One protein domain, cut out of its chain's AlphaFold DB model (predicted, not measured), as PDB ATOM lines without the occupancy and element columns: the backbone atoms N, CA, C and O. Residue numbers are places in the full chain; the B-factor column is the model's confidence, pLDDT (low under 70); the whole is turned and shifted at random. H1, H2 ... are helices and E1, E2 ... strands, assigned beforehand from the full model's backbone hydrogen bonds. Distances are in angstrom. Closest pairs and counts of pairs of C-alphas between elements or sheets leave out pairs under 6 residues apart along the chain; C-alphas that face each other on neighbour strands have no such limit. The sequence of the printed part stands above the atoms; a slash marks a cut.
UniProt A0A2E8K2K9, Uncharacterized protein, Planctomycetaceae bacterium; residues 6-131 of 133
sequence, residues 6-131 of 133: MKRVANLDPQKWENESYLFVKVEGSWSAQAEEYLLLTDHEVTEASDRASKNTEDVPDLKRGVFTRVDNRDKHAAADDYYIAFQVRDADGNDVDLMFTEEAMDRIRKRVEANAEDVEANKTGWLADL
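AT A GLANCE: This is residues 6 to 131 of the 133 residues of an uncharacterized protein of Planctomycetaceae bacterium (UniProt A0A2E8K2K9). Two small three-stranded antiparallel sheets, E1 E2 E3 and E4 E5 E6, meet where the beginning of E1 comes near the end of E5, and a helix runs beside one edge strand of each: H2 beside E3, H1 beside E6. The helices are exchanged, since H1 follows E3 in the chain and H2 follows E6; H3 covers one face of the first sheet. The printed part has 126 residues, with the order E1 E2 E3 H1 E4 E5 E6 H2 H3, in the class mixed, helices and strands. It is compact, with a radius of gyration of the C-alphas of 14.7 A and spans of 40 by 31 by 29 A.

IN THESE COORDINATES: E1, residues 6 to 10, begins at C-alpha 6 (-15.447, -19.220, -16.199). E2 is residues 21 to 28, 22.6 A long, and E3 is residues 36 to 41, 16.0 A. H1, residues 43 to 55, measures 18.3 A. E4 is residues 69 to 72; E5, residues 83 to 90, measures 23.0 A; E6, residues 96 to 101, measures 16.3 A. H2, residues 103 to 115, begins at C-alpha 103 (-0.835, -20.033, -1.818) and is 18.3 A long. H3, residues 117 to 129, is 19.5 A long and ends at C-alpha 129 (-29.880, -21.892, -15.171).

HOW THE PARTS SIT: E1 E2 E3 form a meander, each strand the antiparallel neighbour of the one before, in a strongly twisted sheet. In the hairpin of E1 and E2, N 9 and O 22 are 2.8 A apart; in that of E2 and E3, N 25 and O 39 are 3.0 A apart. H3 is on one face of this sheet, two layers, at a height over the sheet of 9.2 A. It lies over E2 and runs across the strands, at 72 degrees to E2 on the local plane. H2 stands at the sheet's level, with a height of 3.2 A; its closest C-alphas to E3 are Val 113 and Leu 40, 6.1 A. H2 and H3 are close but not clearly touching and about perpendicular, at 89 degrees, with the C-alphas of Val 113 and Val 120 7.0 A apart. The closest C-alphas of E1 and E5 are Met 6 and Arg 90, 5.8 A. E4 E5 E6 are the second meander, where N 71 and O 84 are 2.9 A apart and N 87 and O 99 3.0 A. H1 stands at this sheet's level, with a height of 0.7 A; Ala 49 and Met 100 are its closest C-alphas to E6, 4.6 A. H1 and H2 are apart, but only just, at 8.1 A. Every O i to N i+4 pair is within hydrogen-bond range in H1 and H2, and 6 of 9 in H3.

THE WHOLE: The C-alphas of Ala 78 and Ala 129, the two farthest apart, are 47.5 A apart. The printed part has no cut, and the link from H1 to E4 is long, with 13 residues. The mean pLDDT of the printed part is 81.7; it is under 70 at 23 residues, among them 13 to 18, 29 to 34 and 125 to 131.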
ATOM      1  N   MET A   6     -15.650 -20.594 -16.651       87.94
ATOM      2  CA  MET A   6     -15.447 -19.220 -16.199       87.94
ATOM      3  C   MET A   6     -16.540 -18.315 -16.773       87.94
ATOM      4  O   MET A   6     -16.922 -18.453 -17.935       87.94
ATOM      5  N   LYS A   7     -17.062 -17.388 -15.965       86.50
ATOM      6  CA  LYS A   7     -18.067 -16.406 -16.400       86.50
ATOM      7  C   LYS A   7     -17.774 -15.047 -15.793       86.50
ATOM      8  O   LYS A   7     -17.483 -14.959 -14.605       86.50
ATOM      9  N   ARG A   8     -17.913 -13.982 -16.578       88.62
ATOM     10  CA  ARG A   8     -17.853 -12.623 -16.039       88.62
ATOM     11  C   ARG A   8     -19.149 -12.289 -15.302       88.62
ATOM     12  O   ARG A   8     -20.236 -12.490 -15.842       88.62
ATOM     13  N   VAL A   9     -19.023 -11.780 -14.084       86.25
ATOM     14  CA  VAL A   9     -20.128 -11.384 -13.209       86.25
ATOM     15  C   VAL A   9     -19.890  -9.962 -12.715       86.25
ATOM     16  O   VAL A   9     -18.747  -9.568 -12.486       86.25
ATOM     17  N   ALA A  10     -20.955  -9.177 -12.588       82.69
ATOM     18  CA  ALA A  10     -20.853  -7.841 -12.014       82.69
ATOM     19  C   ALA A  10     -20.489  -7.939 -10.526       82.69
ATOM     20  O   ALA A  10     -20.982  -8.830  -9.833       82.69
ATOM     21  N   ASN A  11     -19.649  -7.019 -10.054       80.31
ATOM     22  CA  ASN A  11     -19.460  -6.793  -8.626       80.31
ATOM     23  C   ASN A  11     -20.675  -6.006  -8.111       80.31
ATOM     24  O   ASN A  11     -20.928  -4.903  -8.604       80.31
ATOM     25  N   LEU A  12     -21.454  -6.565  -7.179       74.69
ATOM     26  CA  LEU A  12     -22.657  -5.880  -6.677       74.69
ATOM     27  C   LEU A  12     -22.314  -4.811  -5.630       74.69
ATOM     28  O   LEU A  12     -23.131  -3.924  -5.384       74.69
ATOM     29  N   ASP A  13     -21.100  -4.844  -5.069       69.56
ATOM     30  CA  ASP A  13     -20.576  -3.843  -4.138       69.56
ATOM     31  C   ASP A  13     -19.205  -3.290  -4.600       69.56
ATOM     32  O   ASP A  13     -18.153  -3.557  -4.000       69.56
ATOM     33  N   PRO A  14     -19.183  -2.462  -5.665       60.19
ATOM     34  CA  PRO A  14     -17.956  -1.832  -6.159       60.19
ATOM     35  C   PRO A  14     -17.362  -0.808  -5.176       60.19
ATOM     36  O   PRO A  14     -16.269  -0.304  -5.405       60.19
ATOM     37  N   GLN A  15     -18.042  -0.480  -4.068       58.38
ATOM     38  CA  GLN A  15     -17.490   0.426  -3.056       58.38
ATOM     39  C   GLN A  15     -16.480  -0.266  -2.134       58.38
ATOM     40  O   GLN A  15     -15.625   0.410  -1.561       58.38
ATOM     41  N   LYS A  16     -16.547  -1.597  -1.993       59.03
ATOM     42  CA  LYS A  16     -15.586  -2.366  -1.184       59.03
ATOM     43  C   LYS A  16     -14.333  -2.784  -1.951       59.03
ATOM     44  O   LYS A  16     -13.320  -3.078  -1.317       59.03
ATOM     45  N   TRP A  17     -14.385  -2.810  -3.282       62.88
ATOM     46  CA  TRP A  17     -13.295  -3.290  -4.132       62.88
ATOM     47  C   TRP A  17     -13.277  -2.548  -5.469       62.88
ATOM     48  O   TRP A  17     -14.319  -2.385  -6.091       62.88
ATOM     49  N   GLU A  18     -12.090  -2.177  -5.953       68.00
ATOM     50  CA  GLU A  18     -11.905  -1.333  -7.151       68.00
ATOM     51  C   GLU A  18     -12.365  -1.970  -8.483       68.00
ATOM     52  O   GLU A  18     -12.351  -1.305  -9.516       68.00
ATOM     53  N   ASN A  19     -12.774  -3.243  -8.493       76.81
ATOM     54  CA  ASN A  19     -13.160  -3.948  -9.715       76.81
ATOM     55  C   ASN A  19     -14.667  -3.852  -9.981       76.81
ATOM     56  O   ASN A  19     -15.478  -4.231  -9.138       76.81
ATOM     57  N   GLU A  20     -15.040  -3.446 -11.196       80.62
ATOM     58  CA  GLU A  20     -16.439  -3.401 -11.658       80.62
ATOM     59  C   GLU A  20     -17.031  -4.801 -11.917       80.62
ATOM     60  O   GLU A  20     -18.246  -5.001 -11.892       80.62
ATOM     61  N   SER A  21     -16.176  -5.792 -12.183       85.44
ATOM     62  CA  SER A  21     -16.581  -7.171 -12.456       85.44
ATOM     63  C   SER A  21     -15.516  -8.172 -12.023       85.44
ATOM     64  O   SER A  21     -14.340  -7.829 -11.892       85.44
ATOM     65  N   TYR A  22     -15.937  -9.421 -11.850       89.06
ATOM     66  CA  TYR A  22     -15.065 -10.558 -11.576       89.06
ATOM     67  C   TYR A  22     -15.310 -11.687 -12.569       89.06
ATOM     68  O   TYR A  22     -16.376 -11.803 -13.172       89.06
ATOM     69  N   LEU A  23     -14.324 -12.561 -12.700       90.94
ATOM     70  CA  LEU A  23     -14.434 -13.856 -13.346       90.94
ATOM     71  C   LEU A  23     -14.797 -14.885 -12.274       90.94
ATOM     72  O   LEU A  23     -13.973 -15.282 -11.450       90.94
ATOM     73  N   PHE A  24     -16.063 -15.283 -12.271       89.88
ATOM     74  CA  PHE A  24     -16.605 -16.289 -11.375       89.88
ATOM     75  C   PHE A  24     -16.285 -17.690 -11.897       89.88
ATOM     76  O   PHE A  24     -16.584 -18.019 -13.052       89.88
ATOM     77  N   VAL A  25     -15.684 -18.514 -11.041       89.69
ATOM     78  CA  VAL A  25     -15.287 -19.890 -11.365       89.69
ATOM     79  C   VAL A  25     -15.748 -20.827 -10.259       89.69
ATOM     80  O   VAL A  25     -15.550 -20.554  -9.078       89.69
ATOM     81  N   LYS A  26     -16.322 -21.966 -10.649       89.19
ATOM     82  CA  LYS A  26     -16.642 -23.072  -9.741       89.19
ATOM     83  C   LYS A  26     -15.608 -24.186  -9.875       89.19
ATOM     84  O   LYS A  26     -15.416 -24.715 -10.974       89.19
ATOM     85  N   VAL A  27     -15.003 -24.584  -8.760       88.12
ATOM     86  CA  VAL A  27     -13.950 -25.607  -8.690       88.12
ATOM     87  C   VAL A  27     -14.237 -26.641  -7.592       88.12
ATOM     88  O   VAL A  27     -15.101 -26.450  -6.736       88.12
ATOM     89  N   GLU A  28     -13.552 -27.779  -7.647       85.19
ATOM     90  CA  GLU A  28     -13.461 -28.740  -6.549       85.19
ATOM     91  C   GLU A  28     -12.520 -28.172  -5.492       85.19
ATOM     92  O   GLU A  28     -11.366 -27.858  -5.786       85.19
ATOM     93  N   GLY A  29     -13.037 -28.029  -4.275       67.50
ATOM     94  CA  GLY A  29     -12.290 -27.530  -3.135       67.50
ATOM     95  C   GLY A  29     -11.088 -28.413  -2.830       67.50
ATOM     96  O   GLY A  29     -11.081 -29.627  -3.065       67.50
ATOM     97  N   SER A  30     -10.046 -27.790  -2.290       61.28
ATOM     98  CA  SER A  30      -8.799 -28.493  -2.006       61.28
ATOM     99  C   SER A  30      -9.037 -29.629  -0.999       61.28
ATOM    100  O   SER A  30      -9.687 -29.424   0.024       61.28
ATOM    101  N   TRP A  31      -8.486 -30.816  -1.276       57.56
ATOM    102  CA  TRP A  31      -8.373 -31.950  -0.336       57.56
ATOM    103  C   TRP A  31      -9.656 -32.720   0.014       57.56
ATOM    104  O   TRP A  31      -9.594 -33.686   0.774       57.56
ATOM    105  N   SER A  32     -10.801 -32.379  -0.579       51.81
ATOM    106  CA  SER A  32     -12.018 -33.195  -0.504       51.81
ATOM    107  C   SER A  32     -12.754 -33.159  -1.837       51.81
ATOM    108  O   SER A  32     -13.303 -32.129  -2.216       51.81
ATOM    109  N   ALA A  33     -12.848 -34.312  -2.510       53.31
ATOM    110  CA  ALA A  33     -13.562 -34.481  -3.783       53.31
ATOM    111  C   ALA A  33     -15.069 -34.126  -3.721       53.31
ATOM    112  O   ALA A  33     -15.773 -34.191  -4.729       53.31
ATOM    113  N   GLN A  34     -15.580 -33.787  -2.534       55.78
ATOM    114  CA  GLN A  34     -16.977 -33.451  -2.277       55.78
ATOM    115  C   GLN A  34     -17.199 -31.974  -1.921       55.78
ATOM    116  O   GLN A  34     -18.349 -31.542  -1.898       55.78
ATOM    117  N   ALA A  35     -16.143 -31.198  -1.652       72.81
ATOM    118  CA  ALA A  35     -16.277 -29.772  -1.372       72.81
ATOM    119  C   ALA A  35     -16.293 -28.983  -2.687       72.81
ATOM    120  O   ALA A  35     -15.462 -29.203  -3.565       72.81
ATOM    121  N   GLU A  36     -17.245 -28.069  -2.838       83.19
ATOM    122  CA  GLU A  36     -17.252 -27.101  -3.934       83.19
ATOM    123  C   GLU A  36     -16.657 -25.792  -3.428       83.19
ATOM    124  O   GLU A  36     -17.030 -25.318  -2.355       83.19
ATOM    125  N   GLU A  37     -15.761 -25.203  -4.208       88.25
ATOM    126  CA  GLU A  37     -15.189 -23.890  -3.935       88.25
ATOM    127  C   GLU A  37     -15.538 -22.947  -5.092       88.25
ATOM    128  O   GLU A  37     -15.665 -23.355  -6.252       88.25
ATOM    129  N   TYR A  38     -15.767 -21.682  -4.758       89.31
ATOM    130  CA  TYR A  38     -16.116 -20.635  -5.711       89.31
ATOM    131  C   TYR A  38     -15.027 -19.579  -5.664       89.31
ATOM    132  O   TYR A  38     -14.593 -19.198  -4.581       89.31
ATOM    133  N   LEU A  39     -14.593 -19.114  -6.830       91.31
ATOM    134  CA  LEU A  39     -13.538 -18.121  -6.970       91.31
ATOM    135  C   LEU A  39     -14.094 -16.877  -7.655       91.31
ATOM    136  O   LEU A  39     -14.851 -16.984  -8.621       91.31
ATOM    137  N   LEU A  40     -13.677 -15.711  -7.167       91.50
ATOM    138  CA  LEU A  40     -13.870 -14.417  -7.818       91.50
ATOM    139  C   LEU A  40     -12.503 -13.907  -8.262       91.50
ATOM    140  O   LEU A  40     -11.778 -13.298  -7.474       91.50
ATOM    141  N   LEU A  41     -12.140 -14.198  -9.507       92.25
ATOM    142  CA  LEU A  41     -10.845 -13.843 -10.077       92.25
ATOM    143  C   LEU A  41     -10.919 -12.486 -10.777       92.25
ATOM    144  O   LEU A  41     -11.933 -12.132 -11.374       92.25
ATOM    145  N   THR A  42      -9.834 -11.728 -10.730       92.38
ATOM    146  CA  THR A  42      -9.638 -10.559 -11.599       92.38
ATOM    147  C   THR A  42      -8.978 -10.967 -12.914       92.38
ATOM    148  O   THR A  42      -8.321 -12.005 -12.994       92.38
ATOM    149  N   ASP A  43      -9.094 -10.125 -13.942       91.31
ATOM    150  CA  ASP A  43      -8.384 -10.331 -15.214       91.31
ATOM    151  C   ASP A  43      -6.858 -10.381 -15.021       91.31
ATOM    152  O   ASP A  43      -6.165 -11.186 -15.646       91.31
ATOM    153  N   HIS A  44      -6.339  -9.553 -14.109       92.31
ATOM    154  CA  HIS A  44      -4.919  -9.533 -13.771       92.31
ATOM    155  C   HIS A  44      -4.457 -10.863 -13.163       92.31
ATOM    156  O   HIS A  44      -3.470 -11.428 -13.622       92.31
ATOM    157  N   GLU A  45      -5.196 -11.400 -12.188       93.88
ATOM    158  CA  GLU A  45      -4.868 -12.683 -11.553       93.88
ATOM    159  C   GLU A  45      -4.942 -13.856 -12.535       93.88
ATOM    160  O   GLU A  45      -4.102 -14.750 -12.471       93.88
ATOM    161  N   VAL A  46      -5.913 -13.856 -13.456       93.00
ATOM    162  CA  VAL A  46      -6.002 -14.881 -14.510       93.00
ATOM    163  C   VAL A  46      -4.802 -14.798 -15.447       93.00
ATOM    164  O   VAL A  46      -4.191 -15.823 -15.740       93.00
ATOM    165  N   THR A  47      -4.429 -13.588 -15.869       93.94
ATOM    166  CA  THR A  47      -3.261 -13.366 -16.735       93.94
ATOM    167  C   THR A  47      -1.981 -13.826 -16.045       93.94
ATOM    168  O   THR A  47      -1.232 -14.618 -16.604       93.94
ATOM    169  N   GLU A  48      -1.754 -13.405 -14.800       94.00
ATOM    170  CA  GLU A  48      -0.562 -13.778 -14.037       94.00
ATOM    171  C   GLU A  48      -0.483 -15.296 -13.807       94.00
ATOM    172  O   GLU A  48       0.585 -15.900 -13.946       94.00
ATOM    173  N   ALA A  49      -1.609 -15.932 -13.480       93.56
ATOM    174  CA  ALA A  49      -1.671 -17.372 -13.263       93.56
ATOM    175  C   ALA A  49      -1.471 -18.177 -14.555       93.56
ATOM    176  O   ALA A  49      -0.829 -19.227 -14.517       93.56
ATOM    177  N   SER A  50      -1.983 -17.686 -15.687       93.88
ATOM    178  CA  SER A  50      -1.784 -18.304 -17.001       93.88
ATOM    179  C   SER A  50      -0.348 -18.124 -17.506       93.88
ATOM    180  O   SER A  50       0.289 -19.083 -17.948       93.88
ATOM    181  N   ASP A  51       0.229 -16.933 -17.337       93.25
ATOM    182  CA  ASP A  51       1.641 -16.668 -17.621       93.25
ATOM    183  C   ASP A  51       2.551 -17.566 -16.777       93.25
ATOM    184  O   ASP A  51       3.558 -18.082 -17.262       93.25
ATOM    185  N   ARG A  52       2.199 -17.788 -15.506       90.81
ATOM    186  CA  ARG A  52       2.926 -18.721 -14.645       90.81
ATOM    187  C   ARG A  52       2.807 -20.156 -15.155       90.81
ATOM    188  O   ARG A  52       3.832 -20.822 -15.266       90.81
ATOM    189  N   ALA A  53       1.608 -20.619 -15.501       90.50
ATOM    190  CA  ALA A  53       1.409 -21.964 -16.041       90.50
ATOM    191  C   ALA A  53       2.199 -22.184 -17.345       90.50
ATOM    192  O   ALA A  53       2.894 -23.187 -17.485       90.50
ATOM    193  N   SER A  54       2.183 -21.211 -18.264       89.62
ATOM    194  CA  SER A  54       2.916 -21.292 -19.538       89.62
ATOM    195  C   SER A  54       4.443 -21.297 -19.369       89.62
ATOM    196  O   SER A  54       5.149 -21.923 -20.159       89.62
ATOM    197  N   LYS A  55       4.970 -20.657 -18.320       88.56
ATOM    198  CA  LYS A  55       6.403 -20.705 -17.979       88.56
ATOM    199  C   LYS A  55       6.830 -22.018 -17.322       88.56
ATOM    200  O   LYS A  55       8.003 -22.356 -17.410       88.56
ATOM    201  N   ASN A  56       5.902 -22.752 -16.708       83.25
ATOM    202  CA  ASN A  56       6.171 -23.988 -15.965       83.25
ATOM    203  C   ASN A  56       5.522 -25.215 -16.628       83.25
ATOM    204  O   ASN A  56       5.118 -26.139 -15.937       83.25
ATOM    205  N   THR A  57       5.384 -25.229 -17.960       78.81
ATOM    206  CA  THR A  57       4.632 -26.262 -18.716       78.81
ATOM    207  C   THR A  57       4.995 -27.711 -18.377       78.81
ATOM    208  O   THR A  57       4.114 -28.568 -18.383       78.81
ATOM    209  N   GLU A  58       6.253 -27.995 -18.031       74.69
ATOM    210  CA  GLU A  58       6.712 -29.331 -17.615       74.69
ATOM    211  C   GLU A  58       6.139 -29.792 -16.259       74.69
ATOM    212  O   GLU A  58       6.095 -30.992 -15.975       74.69
ATOM    213  N   ASP A  59       5.662 -28.850 -15.446       70.50
ATOM    214  CA  ASP A  59       5.051 -29.067 -14.135       70.50
ATOM    215  C   ASP A  59       3.509 -29.038 -14.186       70.50
ATOM    216  O   ASP A  59       2.846 -29.323 -13.189       70.50
ATOM    217  N   VAL A  60       2.918 -28.768 -15.359       70.56
ATOM    218  CA  VAL A  60       1.458 -28.713 -15.587       70.56
ATOM    219  C   VAL A  60       0.863 -29.918 -16.356       70.56
ATOM    220  O   VAL A  60      -0.211 -29.764 -16.942       70.56
ATOM    221  N   PRO A  61       1.466 -31.128 -16.432       66.75
ATOM    222  CA  PRO A  61       0.877 -32.175 -17.259       66.75
ATOM    223  C   PRO A  61      -0.455 -32.664 -16.664       66.75
ATOM    224  O   PRO A  61      -0.536 -33.051 -15.498       66.75
ATOM    225  N   ASP A  62      -1.491 -32.669 -17.506       78.12
ATOM    226  CA  ASP A  62      -2.807 -33.278 -17.268       78.12
ATOM    227  C   ASP A  62      -3.681 -32.630 -16.175       78.12
ATOM    228  O   ASP A  62      -4.412 -33.321 -15.450       78.12
ATOM    229  N   LEU A  63      -3.682 -31.294 -16.083       86.19
ATOM    230  CA  LEU A  63      -4.650 -30.592 -15.238       86.19
ATOM    231  C   LEU A  63      -6.093 -30.921 -15.628       86.19
ATOM    232  O   LEU A  63      -6.505 -30.869 -16.787       86.19
ATOM    233  N   LYS A  64      -6.906 -31.205 -14.610       86.25
ATOM    234  CA  LYS A  64      -8.342 -31.426 -14.777       86.25
ATOM    235  C   LYS A  64      -9.104 -30.115 -14.628       86.25
ATOM    236  O   LYS A  64      -8.790 -29.277 -13.778       86.25
ATOM    237  N   ARG A  65     -10.163 -29.966 -15.428       89.44
ATOM    238  CA  ARG A  65     -11.026 -28.781 -15.384       89.44
ATOM    239  C   ARG A  65     -11.679 -28.608 -14.024       89.44
ATOM    240  O   ARG A  65     -12.421 -29.474 -13.568       89.44
ATOM    241  N   GLY A  66     -11.421 -27.455 -13.418       88.31
ATOM    242  CA  GLY A  66     -11.952 -27.061 -12.125       88.31
ATOM    243  C   GLY A  66     -11.568 -28.006 -10.996       88.31
ATOM    244  O   GLY A  66     -12.345 -28.116 -10.060       88.31
ATOM    245  N   VAL A  67     -10.433 -28.703 -11.076       88.12
ATOM    246  CA  VAL A  67      -9.931 -29.546  -9.983       88.12
ATOM    247  C   VAL A  67      -8.586 -29.011  -9.533       88.12
ATOM    248  O   VAL A  67      -7.635 -28.986 -10.315       88.12
ATOM    249  N   PHE A  68      -8.497 -28.605  -8.268       88.81
ATOM    250  CA  PHE A  68      -7.228 -28.179  -7.701       88.81
ATOM    251  C   PHE A  68      -6.222 -29.322  -7.668       88.81
ATOM    252  O   PHE A  68      -6.472 -30.399  -7.130       88.81
ATOM    253  N   THR A  69      -5.056 -29.037  -8.227       87.19
ATOM    254  CA  THR A  69      -3.903 -29.919  -8.284       87.19
ATOM    255  C   THR A  69      -2.738 -29.187  -7.644       87.19
ATOM    256  O   THR A  69      -2.430 -28.053  -8.003       87.19
ATOM    257  N   ARG A  70      -2.096 -29.822  -6.666       88.69
ATOM    258  CA  ARG A  70      -0.843 -29.320  -6.110       88.69
ATOM    259  C   ARG A  70       0.288 -29.656  -7.075       88.69
ATOM    260  O   ARG A  70       0.462 -30.824  -7.415       88.69
ATOM    261  N   VAL A  71       1.047 -28.644  -7.467       87.19
ATOM    262  CA  VAL A  71       2.211 -28.764  -8.344       87.19
ATOM    263  C   VAL A  71       3.434 -28.320  -7.559       87.19
ATOM    264  O   VAL A  71       3.493 -27.177  -7.119       87.19
ATOM    265  N   ASP A  72       4.390 -29.214  -7.334       85.69
ATOM    266  CA  ASP A  72       5.604 -28.858  -6.599       85.69
ATOM    267  C   ASP A  72       6.481 -27.918  -7.434       85.69
ATOM    268  O   ASP A  72       6.691 -28.147  -8.624       85.69
ATOM    269  N   ASN A  73       7.017 -26.870  -6.806       81.69
ATOM    270  CA  ASN A  73       7.893 -25.920  -7.481       81.69
ATOM    271  C   ASN A  73       9.316 -26.489  -7.571       81.69
ATOM    272  O   ASN A  73      10.074 -26.472  -6.593       81.69
ATOM    273  N   ARG A  74       9.680 -27.018  -8.742       74.19
ATOM    274  CA  ARG A  74      10.976 -27.681  -8.955       74.19
ATOM    275  C   ARG A  74      12.153 -26.711  -9.035       74.19
ATOM    276  O   ARG A  74      13.263 -27.094  -8.667       74.19
ATOM    277  N   ASP A  75      11.895 -25.457  -9.392       70.25
ATOM    278  CA  ASP A  75      12.900 -24.397  -9.527       70.25
ATOM    279  C   ASP A  75      12.988 -23.494  -8.288       70.25
ATOM    280  O   ASP A  75      13.426 -22.341  -8.355       70.25
ATOM    281  N   LYS A  76      12.582 -23.996  -7.115       69.00
ATOM    282  CA  LYS A  76      12.535 -23.165  -5.913       69.00
ATOM    283  C   LYS A  76      13.910 -22.587  -5.550       69.00
ATOM    284  O   LYS A  76      14.908 -23.289  -5.374       69.00
ATOM    285  N   HIS A  77      13.953 -21.270  -5.390       72.31
ATOM    286  CA  HIS A  77      15.058 -20.549  -4.758       72.31
ATOM    287  C   HIS A  77      14.665 -20.164  -3.326       72.31
ATOM    288  O   HIS A  77      13.522 -20.357  -2.929       72.31
ATOM    289  N   ALA A  78      15.590 -19.611  -2.536       63.50
ATOM    290  CA  ALA A  78      15.403 -19.391  -1.092       63.50
ATOM    291  C   ALA A  78      14.164 -18.554  -0.684       63.50
ATOM    292  O   ALA A  78      13.819 -18.536   0.492       63.50
ATOM    293  N   ALA A  79      13.516 -17.867  -1.631       66.81
ATOM    294  CA  ALA A  79      12.312 -17.062  -1.423       66.81
ATOM    295  C   ALA A  79      11.124 -17.471  -2.321       66.81
ATOM    296  O   ALA A  79      10.155 -16.724  -2.412       66.81
ATOM    297  N   ALA A  80      11.209 -18.602  -3.029       71.25
ATOM    298  CA  ALA A  80      10.131 -19.087  -3.890       71.25
ATOM    299  C   ALA A  80       9.174 -20.005  -3.115       71.25
ATOM    300  O   ALA A  80       9.604 -20.703  -2.196       71.25
ATOM    301  N   ASP A  81       7.900 -20.030  -3.513       77.69
ATOM    302  CA  ASP A  81       6.901 -20.943  -2.948       77.69
ATOM    303  C   ASP A  81       7.320 -22.409  -3.120       77.69
ATOM    304  O   ASP A  81       7.897 -22.777  -4.144       77.69
ATOM    305  N   ASP A  82       6.997 -23.261  -2.143       82.38
ATOM    306  CA  ASP A  82       7.296 -24.698  -2.212       82.38
ATOM    307  C   ASP A  82       6.419 -25.436  -3.238       82.38
ATOM    308  O   ASP A  82       6.807 -26.487  -3.754       82.38
ATOM    309  N   TYR A  83       5.225 -24.912  -3.517       87.00
ATOM    310  CA  TYR A  83       4.273 -25.487  -4.457       87.00
ATOM    311  C   TYR A  83       3.315 -24.422  -4.995       87.00
ATOM    312  O   TYR A  83       3.139 -23.352  -4.412       87.00
ATOM    313  N   TYR A  84       2.649 -24.767  -6.088       89.81
ATOM    314  CA  TYR A  84       1.570 -24.010  -6.690       89.81
ATOM    315  C   TYR A  84       0.252 -24.788  -6.630       89.81
ATOM    316  O   TYR A  84       0.223 -26.022  -6.604       89.81
ATOM    317  N   ILE A  85      -0.855 -24.051  -6.631       91.50
ATOM    318  CA  ILE A  85      -2.212 -24.577  -6.766       91.50
ATOM    319  C   ILE A  85      -2.633 -24.346  -8.213       91.50
ATOM    320  O   ILE A  85      -2.818 -23.205  -8.638       91.50
ATOM    321  N   ALA A  86      -2.764 -25.427  -8.972       91.69
ATOM    322  CA  ALA A  86      -3.030 -25.378 -10.397       91.69
ATOM    323  C   ALA A  86      -4.353 -26.059 -10.759       91.69
ATOM    324  O   ALA A  86      -4.756 -27.040 -10.132       91.69
ATOM    325  N   PHE A  87      -5.051 -25.528 -11.758       92.00
ATOM    326  CA  PHE A  87      -6.278 -26.110 -12.302       92.00
ATOM    327  C   PHE A  87      -6.563 -25.558 -13.697       92.00
ATOM    328  O   PHE A  87      -6.163 -24.444 -14.031       92.00
ATOM    329  N   GLN A  88      -7.284 -26.333 -14.505       92.62
ATOM    330  CA  GLN A  88      -7.719 -25.886 -15.824       92.62
ATOM    331  C   GLN A  88      -9.094 -25.221 -15.735       92.62
ATOM    332  O   GLN A  88      -9.976 -25.674 -14.998       92.62
ATOM    333  N   VAL A  89      -9.308 -24.176 -16.516       92.25
ATOM    334  CA  VAL A  89     -10.607 -23.526 -16.697       92.25
ATOM    335  C   VAL A  89     -10.963 -23.438 -18.171       92.25
ATOM    336  O   VAL A  89     -10.107 -23.598 -19.030       92.25
ATOM    337  N   ARG A  90     -12.233 -23.183 -18.465       90.38
ATOM    338  CA  ARG A  90     -12.728 -22.875 -19.798       90.38
ATOM    339  C   ARG A  90     -13.200 -21.435 -19.841       90.38
ATOM    340  O   ARG A  90     -14.087 -21.073 -19.062       90.38
ATOM    341  N   ASP A  91     -12.605 -20.649 -20.728       87.00
ATOM    342  CA  ASP A  91     -12.972 -19.253 -20.942       87.00
ATOM    343  C   ASP A  91     -14.324 -19.115 -21.677       87.00
ATOM    344  O   ASP A  91     -15.010 -20.100 -21.976       87.00
ATOM    345  N   ALA A  92     -14.733 -17.870 -21.937       79.69
ATOM    346  CA  ALA A  92     -15.988 -17.569 -22.625       79.69
ATOM    347  C   ALA A  92     -15.985 -17.979 -24.110       79.69
ATOM    348  O   ALA A  92     -17.049 -18.261 -24.658       79.69
ATOM    349  N   ASP A  93     -14.807 -18.047 -24.730       83.19
ATOM    350  CA  ASP A  93     -14.616 -18.443 -26.127       83.19
ATOM    351  C   ASP A  93     -14.542 -19.976 -26.286       83.19
ATOM    352  O   ASP A  93     -14.540 -20.505 -27.399       83.19
ATOM    353  N   GLY A  94     -14.540 -20.709 -25.170       84.31
ATOM    354  CA  GLY A  94     -14.506 -22.166 -25.125       84.31
ATOM    355  C   GLY A  94     -13.098 -22.760 -25.115       84.31
ATOM    356  O   GLY A  94     -12.978 -23.989 -25.185       84.31
ATOM    357  N   ASN A  95     -12.059 -21.929 -24.994       89.06
ATOM    358  CA  ASN A  95     -10.678 -22.378 -24.877       89.06
ATOM    359  C   ASN A  95     -10.405 -22.870 -23.461       89.06
ATOM    360  O   ASN A  95     -10.905 -22.319 -22.479       89.06
ATOM    361  N   ASP A  96      -9.581 -23.908 -23.366       91.00
ATOM    362  CA  ASP A  96      -9.090 -24.382 -22.085       91.00
ATOM    363  C   ASP A  96      -7.820 -23.599 -21.717       91.00
ATOM    364  O   ASP A  96      -6.895 -23.484 -22.520       91.00
ATOM    365  N   VAL A  97      -7.800 -23.038 -20.510       92.12
ATOM    366  CA  VAL A  97      -6.709 -22.219 -19.974       92.12
ATOM    367  C   VAL A  97      -6.224 -22.860 -18.685       92.12
ATOM    368  O   VAL A  97      -7.008 -23.091 -17.763       92.12
ATOM    369  N   ASP A  98      -4.930 -23.132 -18.605       94.00
ATOM    370  CA  ASP A  98      -4.310 -23.625 -17.383       94.00
ATOM    371  C   ASP A  98      -3.937 -22.442 -16.488       94.00
ATOM    372  O   ASP A  98      -3.325 -21.470 -16.939       94.00
ATOM    373  N   LEU A  99      -4.324 -22.516 -15.217       93.81
ATOM    374  CA  LEU A  99      -4.031 -21.494 -14.220       93.81
ATOM    375  C   LEU A  99      -3.174 -22.084 -13.113       93.81
ATOM    376  O   LEU A  99      -3.450 -23.177 -12.623       93.81
ATOM    377  N   MET A 100      -2.164 -21.327 -12.690       93.00
ATOM    378  CA  MET A 100      -1.267 -21.695 -11.603       93.00
ATOM    379  C   MET A 100      -1.132 -20.541 -10.607       93.00
ATOM    380  O   MET A 100      -0.596 -19.481 -10.931       93.00
ATOM    381  N   PHE A 101      -1.600 -20.752  -9.380       92.62
ATOM    382  CA  PHE A 101      -1.610 -19.756  -8.311       92.62
ATOM    383  C   PHE A 101      -0.625 -20.109  -7.200       92.62
ATOM    384  O   PHE A 101      -0.395 -21.280  -6.897       92.62
ATOM    385  N   THR A 102      -0.072 -19.083  -6.558       91.81
ATOM    386  CA  THR A 102       0.618 -19.237  -5.273       91.81
ATOM    387  C   THR A 102      -0.405 -19.414  -4.151       91.81
ATOM    388  O   THR A 102      -1.581 -19.065  -4.308       91.81
ATOM    389  N   GLU A 103       0.030 -19.928  -3.001       89.69
ATOM    390  CA  GLU A 103      -0.835 -20.033  -1.818       89.69
ATOM    391  C   GLU A 103      -1.322 -18.647  -1.368       89.69
ATOM    392  O   GLU A 103      -2.514 -18.451  -1.136       89.69
ATOM    393  N   GLU A 104      -0.437 -17.646  -1.380       90.38
ATOM    394  CA  GLU A 104      -0.792 -16.266  -1.041       90.38
ATOM    395  C   GLU A 104      -1.866 -15.691  -1.982       90.38
ATOM    396  O   GLU A 104      -2.808 -15.036  -1.534       90.38
ATOM    397  N   ALA A 105      -1.758 -15.946  -3.292       91.56
ATOM    398  CA  ALA A 105      -2.761 -15.502  -4.256       91.56
ATOM    399  C   ALA A 105      -4.122 -16.160  -3.992       91.56
ATOM    400  O   ALA A 105      -5.141 -15.465  -3.968       91.56
ATOM    401  N   MET A 106      -4.139 -17.470  -3.725       91.88
ATOM    402  CA  MET A 106      -5.367 -18.189  -3.376       91.88
ATOM    403  C   MET A 106      -6.000 -17.662  -2.088       91.88
ATOM    404  O   MET A 106      -7.215 -17.477  -2.043       91.88
ATOM    405  N   ASP A 107      -5.207 -17.339  -1.071       91.19
ATOM    406  CA  ASP A 107      -5.712 -16.753   0.171       91.19
ATOM    407  C   ASP A 107      -6.335 -15.370  -0.041       91.19
ATOM    408  O   ASP A 107      -7.376 -15.059   0.545       91.19
ATOM    409  N   ARG A 108      -5.745 -14.532  -0.903       90.94
ATOM    410  CA  ARG A 108      -6.350 -13.245  -1.281       90.94
ATOM    411  C   ARG A 108      -7.685 -13.441  -2.001       90.94
ATOM    412  O   ARG A 108      -8.646 -12.739  -1.682       90.94
ATOM    413  N   ILE A 109      -7.767 -14.405  -2.920       91.69
ATOM    414  CA  ILE A 109      -9.006 -14.742  -3.636       91.69
ATOM    415  C   ILE A 109     -10.074 -15.245  -2.657       91.69
ATOM    416  O   ILE A 109     -11.208 -14.776  -2.700       91.69
ATOM    417  N   ARG A 110      -9.725 -16.139  -1.726       90.94
ATOM    418  CA  ARG A 110     -10.656 -16.664  -0.712       90.94
ATOM    419  C   ARG A 110     -11.186 -15.572   0.210       90.94
ATOM    420  O   ARG A 110     -12.396 -15.466   0.380       90.94
ATOM    421  N   LYS A 111     -10.318 -14.689   0.713       89.88
ATOM    422  CA  LYS A 111     -10.739 -13.518   1.504       89.88
ATOM    423  C   LYS A 111     -11.697 -12.617   0.727       89.88
ATOM    424  O   LYS A 111     -12.644 -12.083   1.298       89.88
ATOM    425  N   ARG A 112     -11.479 -12.455  -0.582       89.69
ATOM    426  CA  ARG A 112     -12.399 -11.716  -1.454       89.69
ATOM    427  C   ARG A 112     -13.742 -12.429  -1.585       89.69
ATOM    428  O   ARG A 112     -14.769 -11.773  -1.481       89.69
ATOM    429  N   VAL A 113     -13.751 -13.741  -1.792       89.25
ATOM    430  CA  VAL A 113     -14.977 -14.557  -1.863       89.25
ATOM    431  C   VAL A 113     -15.777 -14.450  -0.563       89.25
ATOM    432  O   VAL A 113     -16.981 -14.228  -0.612       89.25
ATOM    433  N   GLU A 114     -15.112 -14.517   0.590       88.31
ATOM    434  CA  GLU A 114     -15.738 -14.317   1.903       88.31
ATOM    435  C   GLU A 114     -16.317 -12.904   2.058       88.31
ATOM    436  O   GLU A 114     -17.451 -12.740   2.508       88.31
ATOM    437  N   ALA A 115     -15.571 -11.877   1.644       86.12
ATOM    438  CA  ALA A 115     -16.015 -10.486   1.712       86.12
ATOM    439  C   ALA A 115     -17.167 -10.156   0.742       86.12
ATOM    440  O   ALA A 115     -17.901  -9.200   0.984       86.12
ATOM    441  N   ASN A 116     -17.325 -10.937  -0.333       85.25
ATOM    442  CA  ASN A 116     -18.349 -10.775  -1.370       85.25
ATOM    443  C   ASN A 116     -19.295 -11.990  -1.412       85.25
ATOM    444  O   ASN A 116     -19.694 -12.452  -2.482       85.25
ATOM    445  N   ALA A 117     -19.650 -12.535  -0.244       84.19
ATOM    446  CA  ALA A 117     -20.512 -13.714  -0.152       84.19
ATOM    447  C   ALA A 117     -21.873 -13.519  -0.853       84.19
ATOM    448  O   ALA A 117     -22.389 -14.456  -1.457       84.19
ATOM    449  N   GLU A 118     -22.433 -12.304  -0.830       81.94
ATOM    450  CA  GLU A 118     -23.692 -11.977  -1.517       81.94
ATOM    451  C   GLU A 118     -23.576 -12.118  -3.044       81.94
ATOM    452  O   GLU A 118     -24.436 -12.746  -3.667       81.94
ATOM    453  N   ASP A 119     -22.482 -11.633  -3.642       79.38
ATOM    454  CA  ASP A 119     -22.189 -11.795  -5.073       79.38
ATOM    455  C   ASP A 119     -22.068 -13.273  -5.440       79.38
ATOM    456  O   ASP A 119     -22.576 -13.726  -6.468       79.38
ATOM    457  N   VAL A 120     -21.405 -14.046  -4.584       83.69
ATOM    458  CA  VAL A 120     -21.222 -15.484  -4.772       83.69
ATOM    459  C   VAL A 120     -22.575 -16.199  -4.765       83.69
ATOM    460  O   VAL A 120     -22.851 -16.970  -5.684       83.69
ATOM    461  N   GLU A 121     -23.454 -15.924  -3.797       84.25
ATOM    462  CA  GLU A 121     -24.802 -16.514  -3.744       84.25
ATOM    463  C   GLU A 121     -25.678 -16.104  -4.939       84.25
ATOM    464  O   GLU A 121     -26.336 -16.953  -5.554       84.25
ATOM    465  N   ALA A 122     -25.643 -14.830  -5.340       80.94
ATOM    466  CA  ALA A 122     -26.387 -14.347  -6.502       80.94
ATOM    467  C   ALA A 122     -25.979 -15.096  -7.783       80.94
ATOM    468  O   ALA A 122     -26.826 -15.499  -8.588       80.94
ATOM    469  N   ASN A 123     -24.680 -15.362  -7.940       78.25
ATOM    470  CA  ASN A 123     -24.138 -16.022  -9.123       78.25
ATOM    471  C   ASN A 123     -24.214 -17.557  -9.075       78.25
ATOM    472  O   ASN A 123     -24.289 -18.181 -10.137       78.25
ATOM    473  N   LYS A 124     -24.300 -18.185  -7.891       78.38
ATOM    474  CA  LYS A 124     -24.604 -19.627  -7.759       78.38
ATOM    475  C   LYS A 124     -25.922 -19.989  -8.441       78.38
ATOM    476  O   LYS A 124     -26.001 -20.992  -9.150       78.38
ATOM    477  N   THR A 125     -26.945 -19.157  -8.246       63.84
ATOM    478  CA  THR A 125     -28.303 -19.410  -8.745       63.84
ATOM    479  C   THR A 125     -28.396 -19.251 -10.266       63.84
ATOM    480  O   THR A 125     -29.003 -20.084 -10.936       63.84
ATOM    481  N   GLY A 126     -27.724 -18.240 -10.834       60.31
ATOM    482  CA  GLY A 126     -27.628 -18.057 -12.289       60.31
ATOM    483  C   GLY A 126     -26.828 -19.158 -12.998       60.31
ATOM    484  O   GLY A 126     -27.112 -19.489 -14.146       60.31
ATOM    485  N   TRP A 127     -25.874 -19.786 -12.305       58.62
ATOM    486  CA  TRP A 127     -25.080 -20.901 -12.834       58.62
ATOM    487  C   TRP A 127     -25.885 -22.188 -13.035       58.62
ATOM    488  O   TRP A 127     -25.569 -22.991 -13.913       58.62
ATOM    489  N   LEU A 128     -26.914 -22.406 -12.210       51.28
ATOM    490  CA  LEU A 128     -27.826 -23.539 -12.364       51.28
ATOM    491  C   LEU A 128     -28.723 -23.382 -13.595       51.28
ATOM    492  O   LEU A 128     -29.047 -24.388 -14.212       51.28
ATOM    493  N   ALA A 129     -29.086 -22.153 -13.971       48.78
ATOM    494  CA  ALA A 129     -29.880 -21.892 -15.171       48.78
ATOM    495  C   ALA A 129     -29.084 -22.172 -16.462       48.78
ATOM    496  O   ALA A 129     -29.591 -22.862 -17.338       48.78
ATOM    497  N   ASP A 130     -27.807 -21.768 -16.519       50.53
ATOM    498  CA  ASP A 130     -26.885 -22.025 -17.649       50.53
ATOM    499  C   ASP A 130     -26.512 -23.522 -17.836       50.53
ATOM    500  O   ASP A 130     -25.722 -23.857 -18.717       50.53
ATOM    501  N   LEU A 131     -26.986 -24.424 -16.967       46.56
ATOM    502  CA  LEU A 131     -26.766 -25.878 -17.041       46.56
ATOM    503  C   LEU A 131     -27.920 -26.635 -17.722       46.56
ATOM    504  O   LEU A 131     -27.763 -27.825 -17.996       46.56
TER     505      LEU A 131